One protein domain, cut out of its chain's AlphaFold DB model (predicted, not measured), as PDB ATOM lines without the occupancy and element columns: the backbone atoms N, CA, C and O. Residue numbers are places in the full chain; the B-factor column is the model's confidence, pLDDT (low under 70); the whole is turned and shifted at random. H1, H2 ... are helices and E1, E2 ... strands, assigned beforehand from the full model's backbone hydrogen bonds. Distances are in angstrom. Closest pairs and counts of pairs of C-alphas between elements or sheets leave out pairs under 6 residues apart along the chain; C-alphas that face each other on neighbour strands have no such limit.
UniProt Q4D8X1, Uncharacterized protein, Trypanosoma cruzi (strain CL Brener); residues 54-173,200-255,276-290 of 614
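What this domain is: This is residues 54 to 173, 200 to 255 and 276 to 290 of the 614 residues of an uncharacterized protein of Trypanosoma cruzi (strain CL Brener) (UniProt Q4D8X1). A curled sheet of five antiparallel strands, in the order E4, E2, E1, E8, E7, wraps round residues 145 to 158 of the long helix H3, while residues 159 to 171 of H3 cover a smaller antiparallel sheet, E3, E6, E5. H2 lies over that same face of the small sheet, H1 and H4 pack on H3, and little H5 lies far from the middle. The printed part has 191 residues with five named helices and eight strands, in the order E1 E2 E3 H1 H2 E4 H3 E5 E6 H4 E7 H5 E8, of mixed class. It is compact, with a radius of gyration of the C-alphas of 17.4 A, yet elongated, spanning 58 by 37 by 27 A.

How they stand to each other: The large, strongly twisted sheet holds E4, residues 132 to 136, E2, residues 69 to 82, E1, residues 54 to 62, E8, residues 276 to 289, and E7, residues 237 to 243. N 80 and O 134 of E2 and E4 are 2.8 A apart, N 72 and O 59 of the hairpin E1 and E2 2.8 A, N 58 and O 282 of E1 and E8 2.8 A, and N 240 and O 279 of E7 and E8 2.7 A, within hydrogen-bond range. E2 bends by 64 degrees at residue 75. H3, residues 145 to 173, is on this sheet in two layers, helix on one face; its closest C-alphas to E7 are Gly 154 and Ile 238, 6.0 A. On the same face H4, residues 221 to 229, lies over E8 at a height over the sheet of 8.4 A. H4 and H3 only just touch, with 3 pairs of C-alphas within 8 A, the closest being Arg 162 and Leu 227, 6.5 A, and are about perpendicular at 83 degrees. The small sheet holds E3, residues 84 to 90, E6, residues 213 to 219, and E5, residues 203 to 207; N 86 and O 217 of E3 and E6 are 2.8 A apart, and N 216 and O 204 of the hairpin E5 and E6 2.8 A, within hydrogen-bond range. H3 and H2, residues 124 to 129, are on one face of it, again two layers: H3 over E6 and E5 at a height over the sheet of 8.5 A, H2 over E3. H2 touches H3 at a steep tilt of 66 degrees, closest at the C-alphas of Glu 126 and Thr 160, 6.0 A. H1, residues 97 to 103, touches residues 161 to 168 of H3, closest at the C-alphas of Leu 103 and His 168, 6.4 A. H5, residues 252 to 255, touches no helix. Every O i to N i+4 pair is within hydrogen-bond range in H1, H2, H3 and H4; H5 is too short for one.

Where its parts are: E1 begins at C-alpha 54 (80.723, 74.434, 133.573) and is 25.2 A long. H3 runs 42.4 A from C-alpha 145 (63.653, 79.144, 132.178). E2 is 34.9 A long, and E8, 34.6 A, ends at C-alpha 289 (85.491, 71.517, 129.998).

The domain as a whole: The C-alphas farthest apart, of Phe 210 and Arg 253, are 59.3 A apart. Residues 174 to 199 and 256 to 275 are not printed; the gaps between C-alphas are 11.5 A and 14.7 A. The link H1 to H2, 20 residues, is long. Mean pLDDT of the printed part is 73.6; residues 93 to 114 and 244 to 255 are among those under 70.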
ATOM      1  N   ARG A  54      81.390  75.010 132.401       81.17
ATOM      2  CA  ARG A  54      80.723  74.434 133.573       81.17
ATOM      3  C   ARG A  54      80.845  75.378 134.757       81.17
ATOM      4  O   ARG A  54      81.925  75.863 135.081       81.17
ATOM      5  N   VAL A  55      79.715  75.614 135.412       83.35
ATOM      6  CA  VAL A  55      79.570  76.572 136.502       83.35
ATOM      7  C   VAL A  55      78.964  75.881 137.713       83.35
ATOM      8  O   VAL A  55      77.870  75.322 137.657       83.35
ATOM      9  N   THR A  56      79.665  75.954 138.835       84.73
ATOM     10  CA  THR A  56      79.089  75.695 140.157       84.73
ATOM     11  C   THR A  56      78.843  77.031 140.833       84.73
ATOM     12  O   THR A  56      79.676  77.938 140.756       84.73
ATOM     13  N   ALA A  57      77.694  77.176 141.480       85.14
ATOM     14  CA  ALA A  57      77.328  78.436 142.112       85.14
ATOM     15  C   ALA A  57      76.437  78.212 143.327       85.14
ATOM     16  O   ALA A  57      75.804  77.173 143.472       85.14
ATOM     17  N   THR A  58      76.364  79.215 144.190       87.29
ATOM     18  CA  THR A  58      75.326  79.313 145.217       87.29
ATOM     19  C   THR A  58      74.395  80.456 144.858       87.29
ATOM     20  O   THR A  58      74.871  81.542 144.538       87.29
ATOM     21  N   ALA A  59      73.092  80.197 144.861       86.86
ATOM     22  CA  ALA A  59      72.050  81.183 144.630       86.86
ATOM     23  C   ALA A  59      71.362  81.502 145.962       86.86
ATOM     24  O   ALA A  59      70.915  80.598 146.662       86.86
ATOM     25  N   GLU A  60      71.278  82.779 146.309       86.82
ATOM     26  CA  GLU A  60      70.601  83.291 147.501       86.82
ATOM     27  C   GLU A  60      69.424  84.160 147.067       86.82
ATOM     28  O   GLU A  60      69.598  85.120 146.318       86.82
ATOM     29  N   LEU A  61      68.221  83.814 147.514       83.99
ATOM     30  CA  LEU A  61      67.002  84.578 147.282       83.99
ATOM     31  C   LEU A  61      66.715  85.448 148.510       83.99
ATOM     32  O   LEU A  61      66.534  84.929 149.613       83.99
ATOM     33  N   PHE A  62      66.651  86.760 148.297       78.26
ATOM     34  CA  PHE A  62      66.294  87.753 149.305       78.26
ATOM     35  C   PHE A  62      64.817  88.123 149.168       78.26
ATOM     36  O   PHE A  62      64.363  88.562 148.105       78.26
ATOM     37  N   LEU A  63      64.084  87.950 150.265       70.93
ATOM     38  CA  LEU A  63      62.682  88.318 150.403       70.93
ATOM     39  C   LEU A  63      62.626  89.593 151.255       70.93
ATOM     40  O   LEU A  63      63.045  89.574 152.407       70.93
ATOM     41  N   GLU A  64      62.160  90.708 150.686       59.23
ATOM     42  CA  GLU A  64      62.206  92.022 151.356       59.23
ATOM     43  C   GLU A  64      61.407  92.080 152.672       59.23
ATOM     44  O   GLU A  64      61.761  92.854 153.557       59.23
ATOM     45  N   ASP A  65      60.381  91.236 152.831       57.08
ATOM     46  CA  ASP A  65      59.420  91.355 153.939       57.08
ATOM     47  C   ASP A  65      59.644  90.379 155.104       57.08
ATOM     48  O   ASP A  65      59.064  90.553 156.172       57.08
ATOM     49  N   GLU A  66      60.493  89.364 154.951       51.90
ATOM     50  CA  GLU A  66      60.784  88.397 156.011       51.90
ATOM     51  C   GLU A  66      62.269  88.063 155.927       51.90
ATOM     52  O   GLU A  66      62.715  87.566 154.900       51.90
ATOM     53  N   GLY A  67      63.045  88.354 156.977       51.37
ATOM     54  CA  GLY A  67      64.516  88.264 157.012       51.37
ATOM     55  C   GLY A  67      65.140  86.871 156.809       51.37
ATOM     56  O   GLY A  67      66.227  86.610 157.321       51.37
ATOM     57  N   GLY A  68      64.474  85.961 156.099       58.51
ATOM     58  CA  GLY A  68      64.999  84.683 155.653       58.51
ATOM     59  C   GLY A  68      65.697  84.801 154.299       58.51
ATOM     60  O   GLY A  68      65.106  85.214 153.304       58.51
ATOM     61  N   ILE A  69      66.959  84.382 154.257       69.50
ATOM     62  CA  ILE A  69      67.687  84.134 153.012       69.50
ATOM     63  C   ILE A  69      67.456  82.669 152.652       69.50
ATOM     64  O   ILE A  69      67.837  81.780 153.416       69.50
ATOM     65  N   VAL A  70      66.850  82.407 151.493       75.30
ATOM     66  CA  VAL A  70      66.763  81.035 150.975       75.30
ATOM     67  C   VAL A  70      67.991  80.795 150.113       75.30
ATOM     68  O   VAL A  70      68.203  81.492 149.121       75.30
ATOM     69  N   ARG A  71      68.826  79.833 150.506       79.44
ATOM     70  CA  ARG A  71      70.084  79.528 149.823       79.44
ATOM     71  C   ARG A  71      70.018  78.168 149.158       79.44
ATOM     72  O   ARG A  71      69.620  77.188 149.774       79.44
ATOM     73  N   GLU A  72      70.502  78.111 147.927       79.04
ATOM     74  CA  GLU A  72      70.558  76.889 147.146       79.04
ATOM     75  C   GLU A  72      71.902  76.728 146.438       79.04
ATOM     76  O   GLU A  72      72.479  77.683 145.916       79.04
ATOM     77  N   GLN A  73      72.420  75.501 146.424       80.44
ATOM     78  CA  GLN A  73      73.680  75.174 145.774       80.44
ATOM     79  C   GLN A  73      73.415  74.562 144.395       80.44
ATOM     80  O   GLN A  73      72.849  73.481 144.265       80.44
ATOM     81  N   LEU A  74      73.848  75.264 143.351       76.18
ATOM     82  CA  LEU A  74      73.779  74.826 141.965       76.18
ATOM     83  C   LEU A  74      75.001  73.968 141.642       76.18
ATOM     84  O   LEU A  74      76.112  74.478 141.459       76.18
ATOM     85  N   GLN A  75      74.790  72.659 141.544       71.39
ATOM     86  CA  GLN A  75      75.835  71.741 141.111       71.39
ATOM     87  C   GLN A  75      75.868  71.654 139.576       71.39
ATOM     88  O   GLN A  75      74.970  71.092 138.955       71.39
ATOM     89  N   ALA A  76      76.927  72.219 138.985       72.37
ATOM     90  CA  ALA A  76      77.337  72.050 137.587       72.37
ATOM     91  C   ALA A  76      76.275  72.422 136.525       72.37
ATOM     92  O   ALA A  76      75.816  71.574 135.757       72.37
ATOM     93  N   ALA A  77      75.921  73.708 136.450       78.00
ATOM     94  CA  ALA A  77      75.199  74.281 135.315       78.00
ATOM     95  C   ALA A  77      76.148  74.477 134.124       78.00
ATOM     96  O   ALA A  77      77.247  75.004 134.289       78.00
ATOM     97  N   GLU A  78      75.731  74.076 132.927       78.11
ATOM     98  CA  GLU A  78      76.593  74.071 131.743       78.11
ATOM     99  C   GLU A  78      76.080  75.039 130.678       78.11
ATOM    100  O   GLU A  78      74.872  75.186 130.461       78.11
ATOM    101  N   PHE A  79      77.009  75.722 130.014       80.10
ATOM    102  CA  PHE A  79      76.729  76.661 128.939       80.10
ATOM    103  C   PHE A  79      77.654  76.396 127.761       80.10
ATOM    104  O   PHE A  79      78.864  76.290 127.936       80.10
ATOM    105  N   PHE A  80      77.107  76.366 126.550       75.67
ATOM    106  CA  PHE A  80      77.931  76.491 125.356       75.67
ATOM    107  C   PHE A  80      78.332  77.935 125.161       75.67
ATOM    108  O   PHE A  80      77.469  78.815 125.176       75.67
ATOM    109  N   VAL A  81      79.618  78.144 124.932       78.07
ATOM    110  CA  VAL A  81      80.185  79.395 124.459       78.07
ATOM    111  C   VAL A  81      80.470  79.231 122.977       78.07
ATOM    112  O   VAL A  81      81.263  78.369 122.602       78.07
ATOM    113  N   CYS A  82      79.827  80.041 122.139       72.66
ATOM    114  CA  CYS A  82      80.233  80.134 120.741       72.66
ATOM    115  C   CYS A  82      81.584  80.833 120.686       72.66
ATOM    116  O   CYS A  82      81.700  81.938 121.237       72.66
ATOM    117  N   ASN A  83      82.565  80.246 119.997       73.32
ATOM    118  CA  ASN A  83      83.690  81.059 119.585       73.32
ATOM    119  C   ASN A  83      83.135  82.124 118.635       73.32
ATOM    120  O   ASN A  83      82.208  81.885 117.856       73.32
ATOM    121  N   ALA A  84      83.570  83.350 118.864       74.42
ATOM    122  CA  ALA A  84      82.956  84.529 118.286       74.42
ATOM    123  C   ALA A  84      84.001  85.627 118.230       74.42
ATOM    124  O   ALA A  84      84.430  86.111 119.286       74.42
ATOM    125  N   LYS A  85      84.366  86.082 117.033       81.60
ATOM    126  CA  LYS A  85      85.101  87.332 116.889       81.60
ATOM    127  C   LYS A  85      84.119  88.485 116.925       81.60
ATOM    128  O   LYS A  85      83.256  88.641 116.067       81.60
ATOM    129  N   ARG A  86      84.277  89.305 117.949       86.36
ATOM    130  CA  ARG A  86      83.394  90.401 118.305       86.36
ATOM    131  C   ARG A  86      84.172  91.696 118.290       86.36
ATOM    132  O   ARG A  86      85.313  91.740 118.746       86.36
ATOM    133  N   THR A  87      83.568  92.741 117.748       87.35
ATOM    134  CA  THR A  87      84.217  94.044 117.611       87.35
ATOM    135  C   THR A  87      83.267  95.162 117.972       87.35
ATOM    136  O   THR A  87      82.083  95.061 117.671       87.35
ATOM    137  N   MET A  88      83.806  96.228 118.552       88.01
ATOM    138  CA  MET A  88      83.060  97.415 118.967       88.01
ATOM    139  C   MET A  88      83.934  98.660 118.795       88.01
ATOM    140  O   MET A  88      85.163  98.579 118.890       88.01
ATOM    141  N   SER A  89      83.315  99.815 118.549       84.81
ATOM    142  CA  SER A  89      84.015 101.102 118.600       84.81
ATOM    143  C   SER A  89      84.623 101.341 119.986       84.81
ATOM    144  O   SER A  89      84.040 101.000 121.014       84.81
ATOM    145  N   TRP A  90      85.832 101.900 120.014       83.91
ATOM    146  CA  TRP A  90      86.572 102.136 121.247       83.91
ATOM    147  C   TRP A  90      86.910 103.625 121.428       83.91
ATOM    148  O   TRP A  90      87.450 104.231 120.496       83.91
ATOM    149  N   PRO A  91      86.660 104.212 122.616       78.69
ATOM    150  CA  PRO A  91      85.948 103.627 123.763       78.69
ATOM    151  C   PRO A  91      84.442 103.413 123.476       78.69
ATOM    152  O   PRO A  91      83.906 104.057 122.570       78.69
ATOM    153  N   PRO A  92      83.748 102.525 124.216       74.72
ATOM    154  CA  PRO A  92      82.329 102.248 123.992       74.72
ATOM    155  C   PRO A  92      81.461 103.505 124.204       74.72
ATOM    156  O   PRO A  92      81.696 104.243 125.162       74.72
ATOM    157  N   PRO A  93      80.445 103.760 123.357       67.38
ATOM    158  CA  PRO A  93      79.666 105.004 123.379       67.38
ATOM    159  C   PRO A  93      78.686 105.110 124.557       67.38
ATOM    160  O   PRO A  93      78.345 106.215 124.975       67.38
ATOM    161  N   ALA A  94      78.235 103.978 125.099       65.08
ATOM    162  CA  ALA A  94      77.320 103.911 126.228       65.08
ATOM    163  C   ALA A  94      77.897 102.968 127.284       65.08
ATOM    164  O   ALA A  94      77.912 101.751 127.107       65.08
ATOM    165  N   LEU A  95      78.391 103.550 128.376       61.42
ATOM    166  CA  LEU A  95      78.952 102.820 129.505       61.42
ATOM    167  C   LEU A  95      77.977 102.894 130.673       61.42
ATOM    168  O   LEU A  95      77.484 103.968 131.027       61.42
ATOM    169  N   SER A  96      77.726 101.755 131.309       65.41
ATOM    170  CA  SER A  96      77.181 101.773 132.663       65.41
ATOM    171  C   SER A  96      78.140 102.530 133.590       65.41
ATOM    172  O   SER A  96      79.346 102.591 133.344       65.41
ATOM    173  N   LYS A  97      77.624 103.082 134.695       64.96
ATOM    174  CA  LYS A  97      78.447 103.785 135.696       64.96
ATOM    175  C   LYS A  97      79.636 102.926 136.163       64.96
ATOM    176  O   LYS A  97      80.741 103.431 136.325       64.96
ATOM    177  N   TYR A  98      79.416 101.614 136.268       61.80
ATOM    178  CA  TYR A  98      80.432 100.611 136.578       61.80
ATOM    179  C   TYR A  98      81.524 100.489 135.498       61.80
ATOM    180  O   TYR A  98      82.712 100.489 135.810       61.80
ATOM    181  N   GLU A  99      81.147 100.401 134.219       64.82
ATOM    182  CA  GLU A  99      82.116 100.307 133.115       64.82
ATOM    183  C   GLU A  99      82.882 101.624 132.914       64.82
ATOM    184  O   GLU A  99      84.064 101.600 132.585       64.82
ATOM    185  N   ALA A 100      82.241 102.767 133.179       64.17
ATOM    186  CA  ALA A 100      82.898 104.070 133.180       64.17
ATOM    187  C   ALA A 100      83.956 104.174 134.292       64.17
ATOM    188  O   ALA A 100      85.060 104.644 134.038       64.17
ATOM    189  N   LEU A 101      83.662 103.684 135.503       66.66
ATOM    190  CA  LEU A 101      84.638 103.629 136.600       66.66
ATOM    191  C   LEU A 101      85.847 102.752 136.246       66.66
ATOM    192  O   LEU A 101      86.984 103.161 136.476       66.66
ATOM    193  N   LEU A 102      85.605 101.590 135.631       62.21
ATOM    194  CA  LEU A 102      86.663 100.685 135.172       62.21
ATOM    195  C   LEU A 102      87.583 101.316 134.120       62.21
ATOM    196  O   LEU A 102      88.792 101.128 134.188       62.21
ATOM    197  N   LEU A 103      87.029 102.062 133.160       61.47
ATOM    198  CA  LEU A 103      87.806 102.697 132.089       61.47
ATOM    199  C   LEU A 103      88.513 103.992 132.512       61.47
ATOM    200  O   LEU A 103      89.343 104.512 131.767       61.47
ATOM    201  N   HIS A 104      88.172 104.541 133.677       59.74
ATOM    202  CA  HIS A 104      88.705 105.814 134.169       59.74
ATOM    203  C   HIS A 104      89.523 105.673 135.461       59.74
ATOM    204  O   HIS A 104      89.807 106.674 136.115       59.74
ATOM    205  N   GLY A 105      89.938 104.448 135.809       52.12
ATOM    206  CA  GLY A 105      90.875 104.194 136.909       52.12
ATOM    207  C   GLY A 105      90.275 104.312 138.314       52.12
ATOM    208  O   GLY A 105      91.011 104.560 139.266       52.12
ATOM    209  N   GLY A 106      88.956 104.157 138.462       50.89
ATOM    210  CA  GLY A 106      88.322 104.079 139.780       50.89
ATOM    211  C   GLY A 106      88.617 102.746 140.477       50.89
ATOM    212  O   GLY A 106      88.589 101.692 139.840       50.89
ATOM    213  N   GLU A 107      88.875 102.780 141.790       46.56
ATOM    214  CA  GLU A 107      88.973 101.567 142.613       46.56
ATOM    215  C   GLU A 107      87.674 100.747 142.557       46.56
ATOM    216  O   GLU A 107      86.564 101.283 142.514       46.56
ATOM    217  N   TRP A 108      87.825  99.421 142.593       49.63
ATOM    218  CA  TRP A 108      86.722  98.473 142.701       49.63
ATOM    219  C   TRP A 108      85.922  98.708 143.991       49.63
ATOM    220  O   TRP A 108      86.311  98.251 145.062       49.63
ATOM    221  N   LEU A 109      84.772  99.373 143.897       46.15
ATOM    222  CA  LEU A 109      83.809  99.476 144.994       46.15
ATOM    223  C   LEU A 109      82.675  98.466 144.773       46.15
ATOM    224  O   LEU A 109      81.845  98.621 143.884       46.15
ATOM    225  N   GLU A 110      82.641  97.417 145.601       46.60
ATOM    226  CA  GLU A 110      81.753  96.242 145.490       46.60
ATOM    227  C   GLU A 110      80.237  96.519 145.627       46.60
ATOM    228  O   GLU A 110      79.437  95.582 145.607       46.60
ATOM    229  N   LYS A 111      79.789  97.770 145.779       43.27
ATOM    230  CA  LYS A 111      78.369  98.084 145.997       43.27
ATOM    231  C   LYS A 111      77.965  99.413 145.369       43.27
ATOM    232  O   LYS A 111      78.143 100.454 145.990       43.27
ATOM    233  N   GLU A 112      77.307  99.367 144.215       45.51
ATOM    234  CA  GLU A 112      76.396 100.441 143.805       45.51
ATOM    235  C   GLU A 112      75.059  99.876 143.305       45.51
ATOM    236  O   GLU A 112      74.998  98.876 142.587       45.51
ATOM    237  N   GLU A 113      73.974 100.526 143.731       43.41
ATOM    238  CA  GLU A 113      72.610 100.296 143.254       43.41
ATOM    239  C   GLU A 113      72.532 100.537 141.737       43.41
ATOM    240  O   GLU A 113      72.943 101.588 141.248       43.41
ATOM    241  N   GLY A 114      72.000  99.563 140.988       57.22
ATOM    242  CA  GLY A 114      71.784  99.665 139.536       57.22
ATOM    243  C   GLY A 114      72.513  98.630 138.673       57.22
ATOM    244  O   GLY A 114      72.254  98.564 137.475       57.22
ATOM    245  N   ASP A 115      73.370  97.784 139.251       70.64
ATOM    246  CA  ASP A 115      74.117  96.757 138.506       70.64
ATOM    247  C   ASP A 115      73.423  95.380 138.430       70.64
ATOM    248  O   ASP A 115      74.041  94.318 138.315       70.64
ATOM    249  N   GLU A 116      72.102  95.359 138.529       78.25
ATOM    250  CA  GLU A 116      71.370  94.103 138.622       78.25
ATOM    251  C   GLU A 116      71.069  93.524 137.241       78.25
ATOM    252  O   GLU A 116      70.716  94.219 136.286       78.25
ATOM    253  N   VAL A 117      71.218  92.209 137.125       83.35
ATOM    254  CA  VAL A 117      70.841  91.456 135.933       83.35
ATOM    255  C   VAL A 117      69.326  91.280 135.918       83.35
ATOM    256  O   VAL A 117      68.731  90.821 136.890       83.35
ATOM    257  N   THR A 118      68.685  91.605 134.799       82.31
ATOM    258  CA  THR A 118      67.231  91.463 134.642       82.31
ATOM    259  C   THR A 118      66.888  90.474 133.531       82.31
ATOM    260  O   THR A 118      67.721  90.111 132.694       82.31
ATOM    261  N   LEU A 119      65.626  90.037 133.493       71.81
ATOM    262  CA  LEU A 119      65.124  89.167 132.424       71.81
ATOM    263  C   LEU A 119      65.106  89.859 131.051       71.81
ATOM    264  O   LEU A 119      65.188  89.176 130.032       71.81
ATOM    265  N   GLY A 120      64.982  91.190 131.027       65.82
ATOM    266  CA  GLY A 120      64.738  91.968 129.812       65.82
ATOM    267  C   GLY A 120      65.975  92.563 129.138       65.82
ATOM    268  O   GLY A 120      65.852  93.022 128.006       65.82
ATOM    269  N   GLY A 121      67.147  92.578 129.780       64.92
ATOM    270  CA  GLY A 121      68.250  93.406 129.288       64.92
ATOM    271  C   GLY A 121      69.643  92.836 129.504       64.92
ATOM    272  O   GLY A 121      70.062  92.621 130.637       64.92
ATOM    273  N   VAL A 122      70.347  92.677 128.385       72.40
ATOM    274  CA  VAL A 122      71.809  92.627 128.263       72.40
ATOM    275  C   VAL A 122      72.231  94.026 127.798       72.40
ATOM    276  O   VAL A 122      71.559  94.574 126.912       72.40
ATOM    277  N   THR A 123      73.261  94.628 128.400       80.24
ATOM    278  CA  THR A 123      73.725  95.973 128.001       80.24
ATOM    279  C   THR A 123      74.226  95.961 126.556       80.24
ATOM    280  O   THR A 123      74.493  94.904 125.986       80.24
ATOM    281  N   GLU A 124      74.336  97.129 125.924       81.16
ATOM    282  CA  GLU A 124      74.859  97.219 124.556       81.16
ATOM    283  C   GLU A 124      76.293  96.678 124.469       81.16
ATOM    284  O   GLU A 124      76.589  95.871 123.592       81.16
ATOM    285  N   VAL A 125      77.137  96.997 125.454       84.69
ATOM    286  CA  VAL A 125      78.506  96.470 125.561       84.69
ATOM    287  C   VAL A 125      78.518  94.944 125.688       84.69
ATOM    288  O   VAL A 125      79.230  94.266 124.952       84.69
ATOM    289  N   GLU A 126      77.692  94.371 126.564       86.83
ATOM    290  CA  GLU A 126      77.547  92.914 126.696       86.83
ATOM    291  C   GLU A 126      76.984  92.267 125.423       86.83
ATOM    292  O   GLU A 126      77.349  91.142 125.074       86.83
ATOM    293  N   ARG A 127      76.099  92.968 124.709       84.53
ATOM    294  CA  ARG A 127      75.519  92.488 123.456       84.53
ATOM    295  C   ARG A 127      76.526  92.511 122.323       84.53
ATOM    296  O   ARG A 127      76.458  91.599 121.509       84.53
ATOM    297  N   GLU A 128      77.408  93.502 122.246       85.75
ATOM    298  CA  GLU A 128      78.382  93.628 121.160       85.75
ATOM    299  C   GLU A 128      79.664  92.852 121.441       85.75
ATOM    300  O   GLU A 128      80.085  92.075 120.589       85.75
ATOM    301  N   LEU A 129      80.250  92.985 122.634       87.78
ATOM    302  CA  LEU A 129      81.539  92.382 122.989       87.78
ATOM    303  C   LEU A 129      81.427  91.077 123.778       87.78
ATOM    304  O   LEU A 129      82.381  90.302 123.766       87.78
ATOM    305  N   GLY A 130      80.311  90.812 124.460       87.63
ATOM    306  CA  GLY A 130      80.166  89.631 125.314       87.63
ATOM    307  C   GLY A 130      80.086  88.305 124.550       87.63
ATOM    308  O   GLY A 130      79.834  88.292 123.347       87.63
ATOM    309  N   PRO A 131      80.285  87.156 125.216       86.87
ATOM    310  CA  PRO A 131      80.178  85.853 124.567       86.87
ATOM    311  C   PRO A 131      78.715  85.469 124.299       86.87
ATOM    312  O   PRO A 131      77.806  85.820 125.056       86.87
ATOM    313  N   PHE A 132      78.469  84.663 123.260       82.52
ATOM    314  CA  PHE A 132      77.169  84.001 123.102       82.52
ATOM    315  C   PHE A 132      77.121  82.753 123.983       82.52
ATOM    316  O   PHE A 132      77.770  81.756 123.680       82.52
ATOM    317  N   LEU A 133      76.325  82.809 125.054       81.98
ATOM    318  CA  LEU A 133      76.091  81.670 125.940       81.98
ATOM    319  C   LEU A 133      74.745  80.998 125.645       81.98
ATOM    320  O   LEU A 133      73.699  81.651 125.622       81.98
ATOM    321  N   ARG A 134      74.729  79.673 125.484       75.29
ATOM    322  CA  ARG A 134      73.493  78.872 125.411       75.29
ATOM    323  C   ARG A 134      73.456  77.895 126.574       75.29
ATOM    324  O   ARG A 134      74.387  77.123 126.749       75.29
ATOM    325  N   PHE A 135      72.384  77.930 127.365       73.44
ATOM    326  CA  PHE A 135      72.217  76.985 128.468       73.44
ATOM    327  C   PHE A 135      72.124  75.561 127.926       73.44
ATOM    328  O   PHE A 135      71.310  75.294 127.038       73.44
ATOM    329  N   TYR A 136      72.912  74.659 128.498       67.03
ATOM    330  CA  TYR A 136      72.948  73.267 128.110       67.03
ATOM    331  C   TYR A 136      72.331  72.367 129.183       67.03
ATOM    332  O   TYR A 136      72.760  72.349 130.333       67.03
ATOM    333  N   ALA A 137      71.283  71.631 128.804       61.73
ATOM    334  CA  ALA A 137      70.727  70.543 129.605       61.73
ATOM    335  C   ALA A 137      69.992  69.538 128.699       61.73
ATOM    336  O   ALA A 137      68.797  69.706 128.432       61.73
ATOM    337  N   PRO A 138      70.683  68.488 128.236       54.32
ATOM    338  CA  PRO A 138      70.194  67.572 127.208       54.32
ATOM    339  C   PRO A 138      69.103  66.641 127.746       54.32
ATOM    340  O   PRO A 138      68.312  66.098 126.987       54.32
ATOM    341  N   LEU A 139      69.016  66.493 129.070       55.91
ATOM    342  CA  LEU A 139      68.034  65.643 129.750       55.91
ATOM    343  C   LEU A 139      66.918  66.446 130.433       55.91
ATOM    344  O   LEU A 139      66.175  65.901 131.241       55.91
ATOM    345  N   GLY A 140      66.787  67.736 130.105       49.92
ATOM    346  CA  GLY A 140      65.884  68.651 130.797       49.92
ATOM    347  C   GLY A 140      66.521  69.156 132.089       49.92
ATOM    348  O   GLY A 140      66.711  68.421 133.052       49.92
ATOM    349  N   GLY A 141      66.906  70.431 132.101       51.08
ATOM    350  CA  GLY A 141      67.493  71.044 133.290       51.08
ATOM    351  C   GLY A 141      66.456  71.149 134.405       51.08
ATOM    352  O   GLY A 141      65.305  71.487 134.142       51.08
ATOM    353  N   LEU A 142      66.881  70.932 135.651       57.67
ATOM    354  CA  LEU A 142      66.042  71.163 136.836       57.67
ATOM    355  C   LEU A 142      65.697  72.648 137.021       57.67
ATOM    356  O   LEU A 142      64.811  72.989 137.789       57.67
ATOM    357  N   LEU A 143      66.396  73.542 136.324       67.79
ATOM    358  CA  LEU A 143      66.260  74.980 136.485       67.79
ATOM    359  C   LEU A 143      65.138  75.547 135.611       67.79
ATOM    360  O   LEU A 143      65.066  75.287 134.405       67.79
ATOM    361  N   SER A 144      64.308  76.400 136.216       70.12
ATOM    362  CA  SER A 144      63.304  77.198 135.495       70.12
ATOM    363  C   SER A 144      63.933  78.040 134.373       70.12
ATOM    364  O   SER A 144      65.121  78.371 134.398       70.12
ATOM    365  N   LYS A 145      63.156  78.380 133.338       70.75
ATOM    366  CA  LYS A 145      63.653  79.144 132.178       70.75
ATOM    367  C   LYS A 145      64.215  80.503 132.601       70.75
ATOM    368  O   LYS A 145      65.276  80.899 132.135       70.75
ATOM    369  N   GLU A 146      63.519  81.184 133.495       72.72
ATOM    370  CA  GLU A 146      63.841  82.525 133.964       72.72
ATOM    371  C   GLU A 146      65.124  82.511 134.792       72.72
ATOM    372  O   GLU A 146      66.019  83.314 134.541       72.72
ATOM    373  N   PHE A 147      65.278  81.527 135.683       77.98
ATOM    374  CA  PHE A 147      66.511  81.343 136.445       77.98
ATOM    375  C   PHE A 147      67.718  81.079 135.537       77.98
ATOM    376  O   PHE A 147      68.777  81.683 135.710       77.98
ATOM    377  N   ARG A 148      67.549  80.236 134.509       77.33
ATOM    378  CA  ARG A 148      68.593  79.986 133.502       77.33
ATOM    379  C   ARG A 148      68.961  81.246 132.726       77.33
ATOM    380  O   ARG A 148      70.141  81.464 132.461       77.33
ATOM    381  N   THR A 149      67.977  82.071 132.374       79.80
ATOM    382  CA  THR A 149      68.205  83.347 131.686       79.80
ATOM    383  C   THR A 149      69.005  84.316 132.556       79.80
ATOM    384  O   THR A 149      69.971  84.890 132.061       79.80
ATOM    385  N   LEU A 150      68.664  84.455 133.842       84.10
ATOM    386  CA  LEU A 150      69.399  85.324 134.769       84.10
ATOM    387  C   LEU A 150      70.840  84.848 134.970       84.10
ATOM    388  O   LEU A 150      71.767  85.643 134.826       84.10
ATOM    389  N   LEU A 151      71.038  83.549 135.216       84.42
ATOM    390  CA  LEU A 151      72.373  82.970 135.366       84.42
ATOM    391  C   LEU A 151      73.218  83.185 134.100       84.42
ATOM    392  O   LEU A 151      74.373  83.595 134.184       84.42
ATOM    393  N   ARG A 152      72.623  82.980 132.919       85.96
ATOM    394  CA  ARG A 152      73.271  83.232 131.628       85.96
ATOM    395  C   ARG A 152      73.704  84.688 131.474       85.96
ATOM    396  O   ARG A 152      74.848  84.938 131.117       85.96
ATOM    397  N   HIS A 153      72.791  85.633 131.690       86.01
ATOM    398  CA  HIS A 153      73.089  87.059 131.539       86.01
ATOM    399  C   HIS A 153      74.162  87.501 132.537       86.01
ATOM    400  O   HIS A 153      75.071  88.237 132.169       86.01
ATOM    401  N   GLY A 154      74.124  86.964 133.759       86.71
ATOM    402  CA  GLY A 154      75.193  87.145 134.728       86.71
ATOM    403  C   GLY A 154      76.550  86.677 134.205       86.71
ATOM    404  O   GLY A 154      77.515  87.436 134.219       86.71
ATOM    405  N   LEU A 155      76.639  85.451 133.696       87.24
ATOM    406  CA  LEU A 155      77.900  84.933 133.160       87.24
ATOM    407  C   LEU A 155      78.418  85.765 131.978       87.24
ATOM    408  O   LEU A 155      79.614  86.040 131.920       87.24
ATOM    409  N   ILE A 156      77.534  86.220 131.081       87.52
ATOM    410  CA  ILE A 156      77.898  87.143 129.991       87.52
ATOM    411  C   ILE A 156      78.496  88.427 130.570       87.52
ATOM    412  O   ILE A 156      79.587  88.818 130.159       87.52
ATOM    413  N   ARG A 157      77.828  89.053 131.546       86.79
ATOM    414  CA  ARG A 157      78.307  90.268 132.223       86.79
ATOM    415  C   ARG A 157      79.688  90.067 132.840       86.79
ATOM    416  O   ARG A 157      80.597  90.854 132.588       86.79
ATOM    417  N   LEU A 158      79.863  88.991 133.605       85.66
ATOM    418  CA  LEU A 158      81.120  88.674 134.283       85.66
ATOM    419  C   LEU A 158      82.266  88.505 133.280       85.66
ATOM    420  O   LEU A 158      83.315  89.130 133.432       85.66
ATOM    421  N   LEU A 159      82.059  87.709 132.229       87.81
ATOM    422  CA  LEU A 159      83.074  87.469 131.203       87.81
ATOM    423  C   LEU A 159      83.387  88.743 130.408       87.81
ATOM    424  O   LEU A 159      84.557  89.066 130.211       87.81
ATOM    425  N   THR A 160      82.364  89.503 130.010       87.38
ATOM    426  CA  THR A 160      82.534  90.761 129.261       87.38
ATOM    427  C   THR A 160      83.369  91.757 130.057       87.38
ATOM    428  O   THR A 160      84.306  92.336 129.523       87.38
ATOM    429  N   ARG A 161      83.106  91.906 131.360       83.18
ATOM    430  CA  ARG A 161      83.878  92.803 132.233       83.18
ATOM    431  C   ARG A 161      85.344  92.421 132.336       83.18
ATOM    432  O   ARG A 161      86.203  93.297 132.321       83.18
ATOM    433  N   ARG A 162      85.638  91.122 132.402       82.61
ATOM    434  CA  ARG A 162      87.020  90.632 132.379       82.61
ATOM    435  C   ARG A 162      87.700  90.944 131.049       82.61
ATOM    436  O   ARG A 162      88.845  91.383 131.050       82.61
ATOM    437  N   ALA A 163      86.994  90.786 129.931       86.71
ATOM    438  CA  ALA A 163      87.521  91.176 128.626       86.71
ATOM    439  C   ALA A 163      87.758  92.696 128.527       86.71
ATOM    440  O   ALA A 163      88.800  93.112 128.029       86.71
ATOM    441  N   LEU A 164      86.846  93.522 129.054       84.79
ATOM    442  CA  LEU A 164      86.990  94.984 129.091       84.79
ATOM    443  C   LEU A 164      88.188  95.436 129.932       84.79
ATOM    444  O   LEU A 164      88.920  96.321 129.503       84.79
ATOM    445  N   GLN A 165      88.421  94.808 131.086       81.26
ATOM    446  CA  GLN A 165      89.614  95.063 131.903       81.26
ATOM    447  C   GLN A 165      90.891  94.803 131.109       81.26
ATOM    448  O   GLN A 165      91.761  95.662 131.043       81.26
ATOM    449  N   ARG A 166      90.960  93.669 130.405       83.64
ATOM    450  CA  ARG A 166      92.119  93.341 129.563       83.64
ATOM    451  C   ARG A 166      92.281  94.272 128.364       83.64
ATOM    452  O   ARG A 166      93.410  94.575 127.993       83.64
ATOM    453  N   LEU A 167      91.185  94.749 127.771       84.47
ATOM    454  CA  LEU A 167      91.233  95.781 126.729       84.47
ATOM    455  C   LEU A 167      91.816  97.092 127.267       84.47
ATOM    456  O   LEU A 167      92.660  97.697 126.612       84.47
ATOM    457  N   HIS A 168      91.387  97.510 128.457       80.22
ATOM    458  CA  HIS A 168      91.893  98.711 129.111       80.22
ATOM    459  C   HIS A 168      93.390  98.593 129.432       80.22
ATOM    460  O   HIS A 168      94.157  99.469 129.041       80.22
ATOM    461  N   ASP A 169      93.828  97.486 130.038       78.17
ATOM    462  CA  ASP A 169      95.247  97.231 130.328       78.17
ATOM    463  C   ASP A 169      96.109  97.311 129.049       78.17
ATOM    464  O   ASP A 169      97.152  97.968 129.027       78.17
ATOM    465  N   ALA A 170      95.637  96.719 127.944       73.64
ATOM    466  CA  ALA A 170      96.322  96.763 126.652       73.64
ATOM    467  C   ALA A 170      96.399  98.185 126.055       73.64
ATOM    468  O   ALA A 170      97.379  98.539 125.390       73.64
ATOM    469  N   GLN A 171      95.386  99.027 126.287       75.40
ATOM    470  CA  GLN A 171      95.430 100.435 125.887       75.40
ATOM    471  C   GLN A 171      96.498 101.202 126.670       75.40
ATOM    472  O   GLN A 171      97.249 101.982 126.086       75.40
ATOM    473  N   TRP A 172      96.580 100.980 127.982       69.39
ATOM    474  CA  TRP A 172      97.569 101.648 128.827       69.39
ATOM    475  C   TRP A 172      98.997 101.284 128.427       69.39
ATOM    476  O   TRP A 172      99.836 102.172 128.290       69.39
ATOM    477  N   GLN A 173      99.253 100.010 128.128       66.86
ATOM    478  CA  GLN A 173     100.567  99.547 127.671       66.86
ATOM    479  C   GLN A 173     100.985 100.145 126.315       66.86
ATOM    480  O   GLN A 173     102.173 100.302 126.056       66.86
ATOM    481  N   ALA A 200      97.063  89.266 123.498       71.96
ATOM    482  CA  ALA A 200      96.936  90.066 122.278       71.96
ATOM    483  C   ALA A 200      96.340  89.348 121.042       71.96
ATOM    484  O   ALA A 200      95.635  90.008 120.275       71.96
ATOM    485  N   PRO A 201      96.550  88.030 120.815       78.21
ATOM    486  CA  PRO A 201      95.889  87.306 119.727       78.21
ATOM    487  C   PRO A 201      94.364  87.254 119.878       78.21
ATOM    488  O   PRO A 201      93.644  87.203 118.882       78.21
ATOM    489  N   PHE A 202      93.870  87.288 121.118       81.64
ATOM    490  CA  PHE A 202      92.453  87.157 121.446       81.64
ATOM    491  C   PHE A 202      91.793  88.499 121.740       81.64
ATOM    492  O   PHE A 202      90.631  88.689 121.399       81.64
ATOM    493  N   ILE A 203      92.514  89.434 122.362       86.33
ATOM    494  CA  ILE A 203      92.007  90.757 122.728       86.33
ATOM    495  C   ILE A 203      92.956  91.817 122.184       86.33
ATOM    496  O   ILE A 203      94.139  91.808 122.495       86.33
ATOM    497  N   SER A 204      92.446  92.753 121.385       84.73
ATOM    498  CA  SER A 204      93.261  93.848 120.846       84.73
ATOM    499  C   SER A 204      92.442  95.110 120.607       84.73
ATOM    500  O   SER A 204      91.249  95.040 120.311       84.73
ATOM    501  N   ILE A 205      93.104  96.266 120.676       85.29
ATOM    502  CA  ILE A 205      92.572  97.543 120.196       85.29
ATOM    503  C   ILE A 205      93.348  97.902 118.933       85.29
ATOM    504  O   ILE A 205      94.565  98.073 118.961       85.29
ATOM    505  N   LYS A 206      92.647  97.984 117.804       82.01
ATOM    506  CA  LYS A 206      93.238  98.319 116.508       82.01
ATOM    507  C   LYS A 206      92.861  99.744 116.127       82.01
ATOM    508  O   LYS A 206      91.694 100.119 116.228       82.01
ATOM    509  N   LYS A 207      93.827 100.527 115.642       76.58
ATOM    510  CA  LYS A 207      93.536 101.801 114.970       76.58
ATOM    511  C   LYS A 207      92.969 101.511 113.582       76.58
ATOM    512  O   LYS A 207      93.630 100.896 112.749       76.58
ATOM    513  N   GLY A 208      91.733 101.933 113.368       65.84
ATOM    514  CA  GLY A 208      91.076 101.971 112.072       65.84
ATOM    515  C   GLY A 208      91.401 103.251 111.289       65.84
ATOM    516  O   GLY A 208      92.121 104.129 111.777       65.84
ATOM    517  N   PRO A 209      90.868 103.369 110.061       61.34
ATOM    518  CA  PRO A 209      90.968 104.594 109.274       61.34
ATOM    519  C   PRO A 209      90.337 105.783 110.024       61.34
ATOM    520  O   PRO A 209      89.378 105.614 110.767       61.34
ATOM    521  N   PHE A 210      90.877 106.992 109.831       67.64
ATOM    522  CA  PHE A 210      90.415 108.236 110.481       67.64
ATOM    523  C   PHE A 210      90.602 108.317 112.011       67.64
ATOM    524  O   PHE A 210      89.814 108.971 112.689       67.64
ATOM    525  N   ASN A 211      91.647 107.696 112.576       70.27
ATOM    526  CA  ASN A 211      91.931 107.697 114.025       70.27
ATOM    527  C   ASN A 211      90.834 107.070 114.909       70.27
ATOM    528  O   ASN A 211      90.868 107.223 116.129       70.27
ATOM    529  N   THR A 212      89.891 106.318 114.338       76.53
ATOM    530  CA  THR A 212      88.922 105.555 115.134       76.53
ATOM    531  C   THR A 212      89.599 104.319 115.720       76.53
ATOM    532  O   THR A 212      90.262 103.591 114.981       76.53
ATOM    533  N   ALA A 213      89.433 104.041 117.011       83.63
ATOM    534  CA  ALA A 213      89.892 102.790 117.605       83.63
ATOM    535  C   ALA A 213      88.755 101.757 117.609       83.63
ATOM    536  O   ALA A 213      87.594 102.098 117.824       83.63
ATOM    537  N   VAL A 214      89.086 100.492 117.353       85.81
ATOM    538  CA  VAL A 214      88.143  99.369 117.391       85.81
ATOM    539  C   VAL A 214      88.698  98.311 118.333       85.81
ATOM    540  O   VAL A 214      89.801  97.802 118.122       85.81
ATOM    541  N   ALA A 215      87.927  97.978 119.363       88.35
ATOM    542  CA  ALA A 215      88.207  96.847 120.229       88.35
ATOM    543  C   ALA A 215      87.770  95.556 119.532       88.35
ATOM    544  O   ALA A 215      86.712  95.502 118.909       88.35
ATOM    545  N   SER A 216      88.587  94.514 119.642       87.28
ATOM    546  CA  SER A 216      88.325  93.184 119.103       87.28
ATOM    547  C   SER A 216      88.547  92.153 120.198       87.28
ATOM    548  O   SER A 216      89.628  92.108 120.781       87.28
ATOM    549  N   VAL A 217      87.561  91.287 120.408       88.53
ATOM    550  CA  VAL A 217      87.622  90.129 121.305       88.53
ATOM    551  C   VAL A 217      87.272  88.886 120.499       88.53
ATOM    552  O   VAL A 217      86.227  88.833 119.864       88.53
ATOM    553  N   HIS A 218      88.145  87.889 120.496       86.48
ATOM    554  CA  HIS A 218      87.872  86.568 119.952       86.48
ATOM    555  C   HIS A 218      87.630  85.617 121.118       86.48
ATOM    556  O   HIS A 218      88.568  85.205 121.805       86.48
ATOM    557  N   TRP A 219      86.361  85.301 121.362       83.95
ATOM    558  CA  TRP A 219      85.987  84.305 122.357       83.95
ATOM    559  C   TRP A 219      86.470  82.941 121.884       83.95
ATOM    560  O   TRP A 219      86.042  82.479 120.838       83.95
ATOM    561  N   SER A 220      87.378  82.330 122.641       77.41
ATOM    562  CA  SER A 220      87.879  80.973 122.426       77.41
ATOM    563  C   SER A 220      87.976  80.227 123.753       77.41
ATOM    564  O   SER A 220      88.015  80.850 124.820       77.41
ATOM    565  N   SER A 221      88.067  78.896 123.710       76.58
ATOM    566  CA  SER A 221      88.372  78.072 124.891       76.58
ATOM    567  C   SER A 221      89.642  78.558 125.604       76.58
ATOM    568  O   SER A 221      89.656  78.677 126.828       76.58
ATOM    569  N   GLN A 222      90.666  78.928 124.834       79.39
ATOM    570  CA  GLN A 222      91.944  79.452 125.316       79.39
ATOM    571  C   GLN A 222      91.781  80.824 125.990       79.39
ATOM    572  O   GLN A 222      92.312  81.032 127.083       79.39
ATOM    573  N   LEU A 223      91.013  81.750 125.394       84.08
ATOM    574  CA  LEU A 223      90.726  83.038 126.030       84.08
ATOM    575  C   LEU A 223      89.952  82.837 127.336       84.08
ATOM    576  O   LEU A 223      90.308  83.430 128.351       84.08
ATOM    577  N   LEU A 224      88.920  81.992 127.331       84.19
ATOM    578  CA  LEU A 224      88.128  81.701 128.526       84.19
ATOM    579  C   LEU A 224      89.000  81.127 129.643       84.19
ATOM    580  O   LEU A 224      88.936  81.616 130.766       84.19
ATOM    581  N   GLN A 225      89.851  80.142 129.340       80.72
ATOM    582  CA  GLN A 225      90.791  79.582 130.313       80.72
ATOM    583  C   GLN A 225      91.683  80.672 130.918       80.72
ATOM    584  O   GLN A 225      91.817  80.734 132.138       80.72
ATOM    585  N   ARG A 226      92.222  81.581 130.095       79.59
ATOM    586  CA  ARG A 226      93.067  82.691 130.569       79.59
ATOM    587  C   ARG A 226      92.305  83.695 131.433       79.59
ATOM    588  O   ARG A 226      92.786  84.056 132.504       79.59
ATOM    589  N   LEU A 227      91.110  84.112 131.009       82.25
ATOM    590  CA  LEU A 227      90.273  85.045 131.774       82.25
ATOM    591  C   LEU A 227      89.850  84.460 133.131       82.25
ATOM    592  O   LEU A 227      89.707  85.207 134.097       82.25
ATOM    593  N   LEU A 228      89.650  83.141 133.210       79.11
ATOM    594  CA  LEU A 228      89.223  82.451 134.428       79.11
ATOM    595  C   LEU A 228      90.381  82.121 135.374       79.11
ATOM    596  O   LEU A 228      90.198  82.200 136.586       79.11
ATOM    597  N   HIS A 229      91.568  81.800 134.852       71.92
ATOM    598  CA  HIS A 229      92.741  81.474 135.673       71.92
ATOM    599  C   HIS A 229      93.191  82.649 136.560       71.92
ATOM    600  O   HIS A 229      93.719  82.444 137.645       71.92
ATOM    601  N   GLN A 230      92.921  83.885 136.132       56.98
ATOM    602  CA  GLN A 230      93.342  85.118 136.811       56.98
ATOM    603  C   GLN A 230      92.224  85.763 137.657       56.98
ATOM    604  O   GLN A 230      92.347  86.905 138.108       56.98
ATOM    605  N   ALA A 231      91.094  85.078 137.851       55.55
ATOM    606  CA  ALA A 231      89.943  85.665 138.517       55.55
ATOM    607  C   ALA A 231      90.028  85.560 140.056       55.55
ATOM    608  O   ALA A 231      89.835  84.492 140.632       55.55
ATOM    609  N   ALA A 232      90.235  86.695 140.737       52.38
ATOM    610  CA  ALA A 232      90.072  86.798 142.192       52.38
ATOM    611  C   ALA A 232      88.660  86.368 142.647       52.38
ATOM    612  O   ALA A 232      87.663  86.691 141.991       52.38
ATOM    613  N   HIS A 233      88.578  85.681 143.795       49.63
ATOM    614  CA  HIS A 233      87.332  85.133 144.351       49.63
ATOM    615  C   HIS A 233      86.263  86.203 144.657       49.63
ATOM    616  O   HIS A 233      85.082  85.880 144.694       49.63
ATOM    617  N   SER A 234      86.643  87.474 144.833       47.65
ATOM    618  CA  SER A 234      85.716  88.591 145.085       47.65
ATOM    619  C   SER A 234      84.856  88.981 143.872       47.65
ATOM    620  O   SER A 234      83.793  89.572 144.027       47.65
ATOM    621  N   VAL A 235      85.247  88.600 142.650       59.43
ATOM    622  CA  VAL A 235      84.591  89.042 141.399       59.43
ATOM    623  C   VAL A 235      83.565  88.020 140.876       59.43
ATOM    624  O   VAL A 235      83.049  88.138 139.767       59.43
ATOM    625  N   THR A 236      83.243  86.983 141.649       70.40
ATOM    626  CA  THR A 236      82.347  85.900 141.208       70.40
ATOM    627  C   THR A 236      80.880  86.106 141.589       70.40
ATOM    628  O   THR A 236      80.062  85.202 141.397       70.40
ATOM    629  N   ARG A 237      80.521  87.280 142.123       80.13
ATOM    630  CA  ARG A 237      79.167  87.591 142.593       80.13
ATOM    631  C   ARG A 237      78.366  88.386 141.565       80.13
ATOM    632  O   ARG A 237      78.862  89.341 140.979       80.13
ATOM    633  N   ILE A 238      77.103  88.011 141.381       85.18
ATOM    634  CA  ILE A 238      76.166  88.657 140.460       85.18
ATOM    635  C   ILE A 238      74.819  88.810 141.151       85.18
ATOM    636  O   ILE A 238      74.258  87.828 141.634       85.18
ATOM    637  N   SER A 239      74.281  90.024 141.160       86.42
ATOM    638  CA  SER A 239      72.927  90.297 141.645       86.42
ATOM    639  C   SER A 239      71.951  90.330 140.473       86.42
ATOM    640  O   SER A 239      72.254  90.883 139.417       86.42
ATOM    641  N   ALA A 240      70.777  89.738 140.644       87.36
ATOM    642  CA  ALA A 240      69.730  89.665 139.643       87.36
ATOM    643  C   ALA A 240      68.367  89.990 140.254       87.36
ATOM    644  O   ALA A 240      68.102  89.661 141.408       87.36
ATOM    645  N   LEU A 241      67.487  90.592 139.463       83.38
ATOM    646  CA  LEU A 241      66.114  90.890 139.849       83.38
ATOM    647  C   LEU A 241      65.140  89.981 139.105       83.38
ATOM    648  O   LEU A 241      65.230  89.821 137.883       83.38
ATOM    649  N   ILE A 242      64.174  89.423 139.834       78.02
ATOM    650  CA  ILE A 242      63.132  88.569 139.264       78.02
ATOM    651  C   ILE A 242      61.733  88.973 139.747       78.02
ATOM    652  O   ILE A 242      61.540  89.192 140.940       78.02
ATOM    653  N   PRO A 243      60.726  89.054 138.859       76.19
ATOM    654  CA  PRO A 243      59.349  89.277 139.287       76.19
ATOM    655  C   PRO A 243      58.846  88.129 140.170       76.19
ATOM    656  O   PRO A 243      59.010  86.958 139.825       76.19
ATOM    657  N   GLY A 244      58.163  88.448 141.271       68.44
ATOM    658  CA  GLY A 244      57.696  87.454 142.241       68.44
ATOM    659  C   GLY A 244      56.610  86.501 141.735       68.44
ATOM    660  O   GLY A 244      56.346  85.484 142.368       68.44
ATOM    661  N   ALA A 245      56.013  86.788 140.576       65.57
ATOM    662  CA  ALA A 245      55.055  85.911 139.903       65.57
ATOM    663  C   ALA A 245      55.710  84.713 139.176       65.57
ATOM    664  O   ALA A 245      55.007  83.846 138.657       65.57
ATOM    665  N   VAL A 246      57.044  84.664 139.093       66.01
ATOM    666  CA  VAL A 246      57.777  83.648 138.326       66.01
ATOM    667  C   VAL A 246      58.077  82.411 139.174       66.01
ATOM    668  O   VAL A 246      58.474  82.504 140.332       66.01
ATOM    669  N   THR A 247      57.939  81.223 138.574       59.12
ATOM    670  CA  THR A 247      58.301  79.965 139.241       59.12
ATOM    671  C   THR A 247      59.815  79.790 139.275       59.12
ATOM    672  O   THR A 247      60.456  79.663 138.235       59.12
ATOM    673  N   LEU A 248      60.376  79.703 140.477       62.65
ATOM    674  CA  LEU A 248      61.797  79.471 140.704       62.65
ATOM    675  C   LEU A 248      62.046  78.021 141.123       62.65
ATOM    676  O   LEU A 248      62.045  77.690 142.305       62.65
ATOM    677  N   ILE A 249      62.262  77.142 140.146       57.72
ATOM    678  CA  ILE A 249      62.934  75.866 140.418       57.72
ATOM    679  C   ILE A 249      64.439  76.178 140.359       57.72
ATOM    680  O   ILE A 249      64.900  76.612 139.292       57.72
ATOM    681  N   PRO A 250      65.148  76.065 141.498       59.08
ATOM    682  CA  PRO A 250      64.903  74.995 142.467       59.08
ATOM    683  C   PRO A 250      64.341  75.374 143.861       59.08
ATOM    684  O   PRO A 250      63.767  74.502 144.518       59.08
ATOM    685  N   PHE A 251      64.227  76.667 144.194       57.60
ATOM    686  CA  PHE A 251      63.597  77.191 145.425       57.60
ATOM    687  C   PHE A 251      62.133  76.765 145.685       57.60
ATOM    688  O   PHE A 251      61.590  76.992 146.765       57.60
ATOM    689  N   SER A 252      61.458  76.154 144.707       55.92
ATOM    690  CA  SER A 252      60.039  75.773 144.764       55.92
ATOM    691  C   SER A 252      59.638  74.879 145.946       55.92
ATOM    692  O   SER A 252      58.466  74.889 146.327       55.92
ATOM    693  N   ARG A 253      60.564  74.096 146.521       52.93
ATOM    694  CA  ARG A 253      60.277  73.270 147.706       52.93
ATOM    695  C   ARG A 253      60.124  74.122 148.965       52.93
ATOM    696  O   ARG A 253      59.155  73.926 149.691       52.93
ATOM    697  N   ASP A 254      61.006  75.099 149.147       51.67
ATOM    698  CA  ASP A 254      61.039  75.946 150.343       51.67
ATOM    699  C   ASP A 254      60.051  77.114 150.237       51.67
ATOM    700  O   ASP A 254      59.378  77.455 151.207       51.67
ATOM    701  N   LEU A 255      59.842  77.649 149.028       56.19
ATOM    702  CA  LEU A 255      58.835  78.686 148.768       56.19
ATOM    703  C   LEU A 255      57.396  78.192 149.007       56.19
ATOM    704  O   LEU A 255      56.526  78.974 149.390       56.19
ATOM    705  N   VAL A 276      59.374  92.440 143.361       73.41
ATOM    706  CA  VAL A 276      60.587  91.933 142.718       73.41
ATOM    707  C   VAL A 276      61.443  91.300 143.805       73.41
ATOM    708  O   VAL A 276      61.636  91.890 144.859       73.41
ATOM    709  N   TYR A 277      61.932  90.090 143.565       78.13
ATOM    710  CA  TYR A 277      62.890  89.444 144.449       78.13
ATOM    711  C   TYR A 277      64.304  89.652 143.927       78.13
ATOM    712  O   TYR A 277      64.544  89.624 142.715       78.13
ATOM    713  N   ARG A 278      65.249  89.815 144.854       84.00
ATOM    714  CA  ARG A 278      66.673  89.883 144.538       84.00
ATOM    715  C   ARG A 278      67.285  88.495 144.695       84.00
ATOM    716  O   ARG A 278      67.202  87.877 145.751       84.00
ATOM    717  N   LEU A 279      67.911  88.019 143.631       86.15
ATOM    718  CA  LEU A 279      68.747  86.829 143.596       86.15
ATOM    719  C   LEU A 279      70.209  87.256 143.621       86.15
ATOM    720  O   LEU A 279      70.611  88.148 142.881       86.15
ATOM    721  N   VAL A 280      71.020  86.592 144.425       86.78
ATOM    722  CA  VAL A 280      72.471  86.739 144.407       86.78
ATOM    723  C   VAL A 280      73.073  85.405 144.017       86.78
ATOM    724  O   VAL A 280      72.902  84.410 144.712       86.78
ATOM    725  N   PHE A 281      73.806  85.390 142.913       87.17
ATOM    726  CA  PHE A 281      74.608  84.257 142.484       87.17
ATOM    727  C   PHE A 281      76.055  84.480 142.893       87.17
ATOM    728  O   PHE A 281      76.653  85.481 142.514       87.17
ATOM    729  N   THR A 282      76.632  83.524 143.602       86.34
ATOM    730  CA  THR A 282      78.061  83.492 143.926       86.34
ATOM    731  C   THR A 282      78.660  82.277 143.236       86.34
ATOM    732  O   THR A 282      78.353  81.146 143.622       86.34
ATOM    733  N   MET A 283      79.464  82.490 142.191       84.68
ATOM    734  CA  MET A 283      80.098  81.391 141.456       84.68
ATOM    735  C   MET A 283      81.236  80.813 142.299       84.68
ATOM    736  O   MET A 283      82.122  81.543 142.743       84.68
ATOM    737  N   GLY A 284      81.199  79.501 142.528       78.41
ATOM    738  CA  GLY A 284      82.244  78.774 143.247       78.41
ATOM    739  C   GLY A 284      83.388  78.365 142.322       78.41
ATOM    740  O   GLY A 284      84.543  78.677 142.580       78.41
ATOM    741  N   ARG A 285      83.062  77.693 141.213       78.03
ATOM    742  CA  ARG A 285      84.022  77.245 140.192       78.03
ATOM    743  C   ARG A 285      83.425  77.446 138.807       78.03
ATOM    744  O   ARG A 285      82.301  77.005 138.564       78.03
ATOM    745  N   ILE A 286      84.192  78.079 137.926       81.20
ATOM    746  CA  ILE A 286      83.895  78.228 136.501       81.20
ATOM    747  C   ILE A 286      85.047  77.572 135.745       81.20
ATOM    748  O   ILE A 286      86.195  77.972 135.916       81.20
ATOM    749  N   GLU A 287      84.757  76.562 134.935       80.60
ATOM    750  CA  GLU A 287      85.773  75.812 134.199       80.60
ATOM    751  C   GLU A 287      85.386  75.623 132.734       80.60
ATOM    752  O   GLU A 287      84.208  75.481 132.396       80.60
ATOM    753  N   VAL A 288      86.397  75.618 131.864       77.19
ATOM    754  CA  VAL A 288      86.249  75.230 130.460       77.19
ATOM    755  C   VAL A 288      86.492  73.733 130.375       77.19
ATOM    756  O   VAL A 288      87.593  73.271 130.674       77.19
ATOM    757  N   VAL A 289      85.466  72.981 129.997       70.49
ATOM    758  CA  VAL A 289      85.491  71.517 129.998       70.49
ATOM    759  C   VAL A 289      85.576  71.002 128.559       70.49
ATOM    760  O   VAL A 289      84.854  71.511 127.695       70.49
ATOM    761  N   PRO A 290      86.419  69.993 128.274       65.11
ATOM    762  CA  PRO A 290      86.392  69.315 126.985       65.11
ATOM    763  C   PRO A 290      85.048  68.609 126.769       65.11
ATOM    764  O   PRO A 290      84.450  68.061 127.697       65.11
TER     765      PRO A 290